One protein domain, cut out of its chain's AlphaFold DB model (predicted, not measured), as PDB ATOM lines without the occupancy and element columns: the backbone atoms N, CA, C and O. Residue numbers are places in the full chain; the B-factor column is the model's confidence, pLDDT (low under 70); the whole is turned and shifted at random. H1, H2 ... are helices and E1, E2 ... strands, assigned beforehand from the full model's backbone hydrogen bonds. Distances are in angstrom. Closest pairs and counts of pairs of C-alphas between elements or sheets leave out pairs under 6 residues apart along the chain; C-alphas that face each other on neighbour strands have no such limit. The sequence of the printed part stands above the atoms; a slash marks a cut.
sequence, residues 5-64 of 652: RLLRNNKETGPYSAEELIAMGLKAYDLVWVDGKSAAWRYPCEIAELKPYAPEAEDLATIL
ATOM      1  N   ARG A   5     292.125 192.436 257.958       98.50
ATOM      2  CA  ARG A   5     290.699 192.076 257.963       98.50
ATOM      3  C   ARG A   5     290.475 190.966 256.950       98.50
ATOM      4  O   ARG A   5     291.074 190.987 255.875       98.50
ATOM      5  N   LEU A   6     289.605 190.024 257.285       98.44
ATOM      6  CA  LEU A   6     289.228 188.890 256.449       98.44
ATOM      7  C   LEU A   6     287.765 189.032 256.020       98.44
ATOM      8  O   LEU A   6     286.858 188.995 256.854       98.44
ATOM      9  N   LEU A   7     287.539 189.169 254.718       98.44
ATOM     10  CA  LEU A   7     286.233 189.127 254.075       98.44
ATOM     11  C   LEU A   7     286.008 187.716 253.517       98.44
ATOM     12  O   LEU A   7     286.555 187.336 252.480       98.44
ATOM     13  N   ARG A   8     285.195 186.930 254.227       98.00
ATOM     14  CA  ARG A   8     284.887 185.524 253.920       98.00
ATOM     15  C   ARG A   8     283.368 185.343 253.906       98.00
ATOM     16  O   ARG A   8     282.685 185.739 254.845       98.00
ATOM     17  N   ASN A   9     282.815 184.758 252.840       96.50
ATOM     18  CA  ASN A   9     281.360 184.615 252.632       96.50
ATOM     19  C   ASN A   9     280.575 185.947 252.763       96.50
ATOM     20  O   ASN A   9     279.515 185.984 253.391       96.50
ATOM     21  N   ASN A  10     281.111 187.044 252.218       96.69
ATOM     22  CA  ASN A  10     280.575 188.412 252.343       96.69
ATOM     23  C   ASN A  10     280.407 188.916 253.794       96.69
ATOM     24  O   ASN A  10     279.607 189.815 254.049       96.69
ATOM     25  N   LYS A  11     281.165 188.361 254.750       98.19
ATOM     26  CA  LYS A  11     281.291 188.883 256.115       98.19
ATOM     27  C   LYS A  11     282.722 189.340 256.365       98.19
ATOM     28  O   LYS A  11     283.649 188.544 256.229       98.19
ATOM     29  N   GLU A  12     282.879 190.609 256.722       98.06
ATOM     30  CA  GLU A  12     284.131 191.149 257.249       98.06
ATOM     31  C   GLU A  12     284.327 190.675 258.695       98.06
ATOM     32  O   GLU A  12     283.382 190.632 259.485       98.06
ATOM     33  N   THR A  13     285.558 190.295 259.025       98.31
ATOM     34  CA  THR A  13     285.979 189.806 260.340       98.31
ATOM     35  C   THR A  13     287.404 190.280 260.641       98.31
ATOM     36  O   THR A  13     288.219 190.414 259.726       98.31
ATOM     37  N   GLY A  14     287.704 190.554 261.911       95.81
ATOM     38  CA  GLY A  14     288.995 191.076 262.373       95.81
ATOM     39  C   GLY A  14     288.837 192.209 263.399       95.81
ATOM     40  O   GLY A  14     287.726 192.424 263.890       95.81
ATOM     41  N   PRO A  15     289.915 192.953 263.717       97.75
ATOM     42  CA  PRO A  15     291.261 192.807 263.159       97.75
ATOM     43  C   PRO A  15     291.945 191.505 263.599       97.75
ATOM     44  O   PRO A  15     291.724 191.033 264.709       97.75
ATOM     45  N   TYR A  16     292.791 190.968 262.724       98.38
ATOM     46  CA  TYR A  16     293.612 189.776 262.940       98.38
ATOM     47  C   TYR A  16     295.099 190.075 262.736       98.38
ATOM     48  O   TYR A  16     295.463 191.010 262.012       98.38
ATOM     49  N   SER A  17     295.962 189.248 263.320       98.12
ATOM     50  CA  SER A  17     297.378 189.145 262.965       98.12
ATOM     51  C   SER A  17     297.587 188.271 261.712       98.12
ATOM     52  O   SER A  17     296.676 187.580 261.250       98.12
ATOM     53  N   ALA A  18     298.798 188.280 261.139       97.75
ATOM     54  CA  ALA A  18     299.121 187.402 260.009       97.75
ATOM     55  C   ALA A  18     299.124 185.922 260.435       97.75
ATOM     56  O   ALA A  18     298.642 185.053 259.713       97.75
ATOM     57  N   GLU A  19     299.623 185.652 261.639       97.81
ATOM     58  CA  GLU A  19     299.686 184.339 262.275       97.81
ATOM     59  C   GLU A  19     298.279 183.777 262.550       97.81
ATOM     60  O   GLU A  19     298.024 182.601 262.291       97.81
ATOM     61  N   GLU A  20     297.336 184.618 262.990       98.12
ATOM     62  CA  GLU A  20     295.924 184.247 263.164       98.12
ATOM     63  C   GLU A  20     295.234 183.928 261.831       98.12
ATOM     64  O   GLU A  20     294.499 182.941 261.743       98.12
ATOM     65  N   LEU A  21     295.493 184.707 260.772       98.06
ATOM     66  CA  LEU A  21     294.990 184.396 259.428       98.06
ATOM     67  C   LEU A  21     295.487 183.028 258.938       98.06
ATOM     68  O   LEU A  21     294.695 182.246 258.409       98.06
ATOM     69  N   ILE A  22     296.771 182.722 259.145       97.81
ATOM     70  CA  ILE A  22     297.370 181.426 258.795       97.81
ATOM     71  C   ILE A  22     296.715 180.297 259.607       97.81
ATOM     72  O   ILE A  22     296.292 179.295 259.030       97.81
ATOM     73  N   ALA A  23     296.547 180.477 260.922       98.12
ATOM     74  CA  ALA A  23     295.909 179.495 261.805       98.12
ATOM     75  C   ALA A  23     294.424 179.234 261.470       98.12
ATOM     76  O   ALA A  23     293.941 178.116 261.641       98.12
ATOM     77  N   MET A  24     293.701 180.229 260.945       97.50
ATOM     78  CA  MET A  24     292.314 180.088 260.470       97.50
ATOM     79  C   MET A  24     292.170 179.412 259.092       97.50
ATOM     80  O   MET A  24     291.037 179.237 258.623       97.50
ATOM     81  N   GLY A  25     293.283 179.052 258.441       97.69
ATOM     82  CA  GLY A  25     293.327 178.363 257.151       97.69
ATOM     83  C   GLY A  25     292.756 179.202 256.008       97.69
ATOM     84  O   GLY A  25     291.551 179.162 255.740       97.69
ATOM     85  N   LEU A  26     293.612 179.961 255.324       98.12
ATOM     86  CA  LEU A  26     293.229 180.809 254.189       98.12
ATOM     87  C   LEU A  26     292.780 179.975 252.977       98.12
ATOM     88  O   LEU A  26     293.347 178.931 252.666       98.12
ATOM     89  N   LYS A  27     291.752 180.456 252.277       97.88
ATOM     90  CA  LYS A  27     291.191 179.863 251.058       97.88
ATOM     91  C   LYS A  27     291.528 180.727 249.847       97.88
ATOM     92  O   LYS A  27     291.636 181.943 249.961       97.88
ATOM     93  N   ALA A  28     291.581 180.095 248.675       96.12
ATOM     94  CA  ALA A  28     291.865 180.737 247.389       96.12
ATOM     95  C   ALA A  28     291.009 181.992 247.117       96.12
ATOM     96  O   ALA A  28     291.519 182.990 246.623       96.12
ATOM     97  N   TYR A  29     289.722 181.939 247.477       96.62
ATOM     98  CA  TYR A  29     288.740 183.006 247.244       96.62
ATOM     99  C   TYR A  29     288.356 183.788 248.513       96.62
ATOM    100  O   TYR A  29     287.320 184.451 248.533       96.62
ATOM    101  N   ASP A  30     289.148 183.700 249.587       97.94
ATOM    102  CA  ASP A  30     289.047 184.698 250.656       97.94
ATOM    103  C   ASP A  30     289.585 186.042 250.154       97.94
ATOM    104  O   ASP A  30     290.470 186.094 249.299       97.94
ATOM    105  N   LEU A  31     289.095 187.135 250.734       98.19
ATOM    106  CA  LEU A  31     289.608 188.474 250.477       98.19
ATOM    107  C   LEU A  31     290.192 189.060 251.761       98.19
ATOM    108  O   LEU A  31     289.580 188.998 252.825       98.19
ATOM    109  N   VAL A  32     291.387 189.635 251.663       98.31
ATOM    110  CA  VAL A  32     292.134 190.199 252.790       98.31
ATOM    111  C   VAL A  32     292.397 191.682 252.546       98.31
ATOM    112  O   VAL A  32     292.759 192.102 251.445       98.31
ATOM    113  N   TRP A  33     292.224 192.479 253.595       98.50
ATOM    114  CA  TRP A  33     292.564 193.898 253.624       98.50
ATOM    115  C   TRP A  33     293.660 194.131 254.662       98.50
ATOM    116  O   TRP A  33     293.561 193.645 255.787       98.50
ATOM    117  N   VAL A  34     294.709 194.863 254.287       97.94
ATOM    118  CA  VAL A  34     295.824 195.218 255.176       97.94
ATOM    119  C   VAL A  34     295.649 196.672 255.609       97.94
ATOM    120  O   VAL A  34     295.798 197.578 254.783       97.94
ATOM    121  N   ASP A  35     295.340 196.917 256.883       97.00
ATOM    122  CA  ASP A  35     295.064 198.277 257.359       97.00
ATOM    123  C   ASP A  35     296.301 199.178 257.176       97.00
ATOM    124  O   ASP A  35     297.430 198.822 257.524       97.00
ATOM    125  N   GLY A  36     296.092 200.338 256.545       96.94
ATOM    126  CA  GLY A  36     297.154 201.278 256.170       96.94
ATOM    127  C   GLY A  36     298.026 200.868 254.971       96.94
ATOM    128  O   GLY A  36     299.026 201.537 254.717       96.94
ATOM    129  N   LYS A  37     297.697 199.788 254.237       96.69
ATOM    130  CA  LYS A  37     298.431 199.368 253.017       96.69
ATOM    131  C   LYS A  37     297.555 198.921 251.843       96.69
ATOM    132  O   LYS A  37     297.974 199.078 250.698       96.69
ATOM    133  N   SER A  38     296.377 198.357 252.093       96.81
ATOM    134  CA  SER A  38     295.405 198.033 251.045       96.81
ATOM    135  C   SER A  38     294.685 199.292 250.562       96.81
ATOM    136  O   SER A  38     294.106 200.015 251.367       96.81
ATOM    137  N   ALA A  39     294.662 199.508 249.245       95.81
ATOM    138  CA  ALA A  39     293.689 200.389 248.586       95.81
ATOM    139  C   ALA A  39     292.402 199.636 248.183       95.81
ATOM    140  O   ALA A  39     291.364 200.245 247.946       95.81
ATOM    141  N   ALA A  40     292.478 198.303 248.111       97.19
ATOM    142  CA  ALA A  40     291.386 197.398 247.782       97.19
ATOM    143  C   ALA A  40     291.542 196.070 248.545       97.19
ATOM    144  O   ALA A  40     292.622 195.750 249.061       97.19
ATOM    145  N   TRP A  41     290.469 195.280 248.571       98.00
ATOM    146  CA  TRP A  41     290.502 193.871 248.968       98.00
ATOM    147  C   TRP A  41     291.397 193.072 248.010       98.00
ATOM    148  O   TRP A  41     291.272 193.223 246.797       98.00
ATOM    149  N   ARG A  42     292.293 192.232 248.543       97.69
ATOM    150  CA  ARG A  42     293.252 191.429 247.759       97.69
ATOM    151  C   ARG A  42     293.167 189.951 248.121       97.69
ATOM    152  O   ARG A  42     292.857 189.620 249.266       97.69
ATOM    153  N   TYR A  43     293.486 189.058 247.187       97.88
ATOM    154  CA  TYR A  43     293.575 187.629 247.498       97.88
ATOM    155  C   TYR A  43     294.815 187.319 248.363       97.88
ATOM    156  O   TYR A  43     295.864 187.945 248.176       97.88
ATOM    157  N   PRO A  44     294.755 186.329 249.277       97.81
ATOM    158  CA  PRO A  44     295.891 185.890 250.092       97.81
ATOM    159  C   PRO A  44     297.196 185.624 249.325       97.81
ATOM    160  O   PRO A  44     298.273 185.942 249.824       97.81
ATOM    161  N   CYS A  45     297.115 185.091 248.101       96.88
ATOM    162  CA  CYS A  45     298.272 184.809 247.244       96.88
ATOM    163  C   CYS A  45     298.990 186.069 246.713       96.88
ATOM    164  O   CYS A  45     300.152 185.986 246.312       96.88
ATOM    165  N   GLU A  46     298.337 187.236 246.736       95.94
ATOM    166  CA  GLU A  46     298.917 188.526 246.336       95.94
ATOM    167  C   GLU A  46     299.685 189.208 247.481       95.94
ATOM    168  O   GLU A  46     300.507 190.097 247.248       95.94
ATOM    169  N   ILE A  47     299.429 188.806 248.729       97.06
ATOM    170  CA  ILE A  47     300.069 189.369 249.920       97.06
ATOM    171  C   ILE A  47     301.311 188.533 250.229       97.06
ATOM    172  O   ILE A  47     301.204 187.400 250.687       97.06
ATOM    173  N   ALA A  48     302.504 189.098 250.017       96.88
ATOM    174  CA  ALA A  48     303.780 188.373 250.097       96.88
ATOM    175  C   ALA A  48     304.007 187.579 251.406       96.88
ATOM    176  O   ALA A  48     304.640 186.529 251.378       96.88
ATOM    177  N   GLU A  49     303.466 188.050 252.533       96.81
ATOM    178  CA  GLU A  49     303.570 187.395 253.850       96.81
ATOM    179  C   GLU A  49     302.594 186.218 254.031       96.81
ATOM    180  O   GLU A  49     302.846 185.335 254.846       96.81
ATOM    181  N   LEU A  50     301.496 186.187 253.269       97.44
ATOM    182  CA  LEU A  50     300.480 185.128 253.304       97.44
ATOM    183  C   LEU A  50     300.616 184.152 252.126       97.44
ATOM    184  O   LEU A  50     300.175 183.009 252.229       97.44
ATOM    185  N   LYS A  51     301.283 184.562 251.037       97.38
ATOM    186  CA  LYS A  51     301.495 183.774 249.817       97.38
ATOM    187  C   LYS A  51     301.969 182.322 250.032       97.38
ATOM    188  O   LYS A  51     301.403 181.467 249.361       97.38
ATOM    189  N   PRO A  52     302.929 181.987 250.922       97.38
ATOM    190  CA  PRO A  52     303.345 180.590 251.116       97.38
ATOM    191  C   PRO A  52     302.336 179.730 251.903       97.38
ATOM    192  O   PRO A  52     302.503 178.515 251.965       97.38
ATOM    193  N   TYR A  53     301.303 180.338 252.497       97.56
ATOM    194  CA  TYR A  53     300.234 179.658 253.244       97.56
ATOM    195  C   TYR A  53     298.884 179.687 252.513       97.56
ATOM    196  O   TYR A  53     297.956 178.971 252.889       97.56
ATOM    197  N   ALA A  54     298.758 180.523 251.483       96.44
ATOM    198  CA  ALA A  54     297.592 180.579 250.624       96.44
ATOM    199  C   ALA A  54     297.644 179.444 249.586       96.44
ATOM    200  O   ALA A  54     298.656 179.320 248.893       96.44
ATOM    201  N   PRO A  55     296.570 178.657 249.392       93.94
ATOM    202  CA  PRO A  55     296.445 177.886 248.164       93.94
ATOM    203  C   PRO A  55     296.395 178.863 246.984       93.94
ATOM    204  O   PRO A  55     295.717 179.894 247.051       93.94
ATOM    205  N   GLU A  56     297.126 178.552 245.915       88.75
ATOM    206  CA  GLU A  56     297.128 179.371 244.706       88.75
ATOM    207  C   GLU A  56     295.701 179.467 244.160       88.75
ATOM    208  O   GLU A  56     295.007 178.459 244.004       88.75
ATOM    209  N   ALA A  57     295.228 180.695 243.942       86.38
ATOM    210  CA  ALA A  57     293.897 180.909 243.410       86.38
ATOM    211  C   ALA A  57     293.880 180.427 241.960       86.38
ATOM    212  O   ALA A  57     294.472 181.078 241.100       86.38
ATOM    213  N   GLU A  58     293.230 179.284 241.702       83.00
ATOM    214  CA  GLU A  58     293.020 178.786 240.343       83.00
ATOM    215  C   GLU A  58     292.364 179.896 239.521       83.00
ATOM    216  O   GLU A  58     291.192 180.231 239.741       83.00
ATOM    217  N   ASP A  59     293.150 180.481 238.611       74.88
ATOM    218  CA  ASP A  59     292.719 181.589 237.771       74.88
ATOM    219  C   ASP A  59     291.453 181.157 237.034       74.88
ATOM    220  O   ASP A  59     291.442 180.171 236.286       74.88
ATOM    221  N   LEU A  60     290.363 181.884 237.278       65.94
ATOM    222  CA  LEU A  60     289.042 181.526 236.781       65.94
ATOM    223  C   LEU A  60     289.005 181.504 235.247       65.94
ATOM    224  O   LEU A  60     288.201 180.758 234.688       65.94
ATOM    225  N   ALA A  61     289.917 182.210 234.566       70.25
ATOM    226  CA  ALA A  61     290.129 182.065 233.127       70.25
ATOM    227  C   ALA A  61     290.495 180.619 232.728       70.25
ATOM    228  O   ALA A  61     289.964 180.089 231.755       70.25
ATOM    229  N   THR A  62     291.335 179.943 233.516       65.50
ATOM    230  CA  THR A  62     291.802 178.563 233.272       65.50
ATOM    231  C   THR A  62     290.737 177.510 233.591       65.50
ATOM    232  O   THR A  62     290.704 176.445 232.967       65.50
ATOM    233  N   ILE A  63     289.838 177.783 234.545       66.56
ATOM    234  CA  ILE A  63     288.681 176.912 234.812       66.56
ATOM    235  C   ILE A  63     287.621 177.088 233.717       66.56
ATOM    236  O   ILE A  63     287.113 176.099 233.187       66.56
ATOM    237  N   LEU A  64     287.299 178.337 233.360       61.94
ATOM    238  CA  LEU A  64     286.224 178.661 232.421       61.94
ATOM    239  C   LEU A  64     286.598 178.368 230.956       61.94
ATOM    240  O   LEU A  64     285.714 178.078 230.153       61.94
TER     241      LEU A  64
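This is residues 5 to 64 of the 652 residues of an uncharacterized protein of Filimonas effusa (UniProt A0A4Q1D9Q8). A small antiparallel sheet, E2 - E1 - E3, has short helix H1 beside it; a long stretch without named elements, residues 35 to 59, leads to H2, far from the sheet. The 60 printed residues, under half in named elements, run E1 E2 H1 E3 H2, mixed helices and strands. The whole is compact, radius of gyration of the C-alphas 11.3 A, yet elongated, 34 by 21 by 21 A.

Inner strand E1, residues 5 to 8, forms a hairpin with edge strand E2, residues 11 to 16; N 6 and O 13 are 2.8 A apart. E1 and edge strand E3, residues 31 to 34, are antiparallel at 173 degrees; N 7 and O 31 are 2.8 A apart. H1, residues 18 to 23, only grazes the sheet; its closest C-alpha pair with E1, Leu 21 and Leu 6, is 7.9 A apart. E2, H1 and E3 make a split strand-helix-strand unit, same-way strands with E1 between, its crossover right-handed. H2, residues 60 to 64, is apart from H1. In H1 and H2 every O i to N i+4 pair is within hydrogen-bond range.

E1 begins at C-alpha 5 (290.699, 192.076, 257.963); H2 ends at C-alpha 64 (286.224, 178.661, 232.421). E2 measures 14.1 A from first to last C-alpha, E3 10.3 A.

The printed part has no cut. The link E3 to H2 is long. Residues 60 and 62 to 64 have pLDDT under 70.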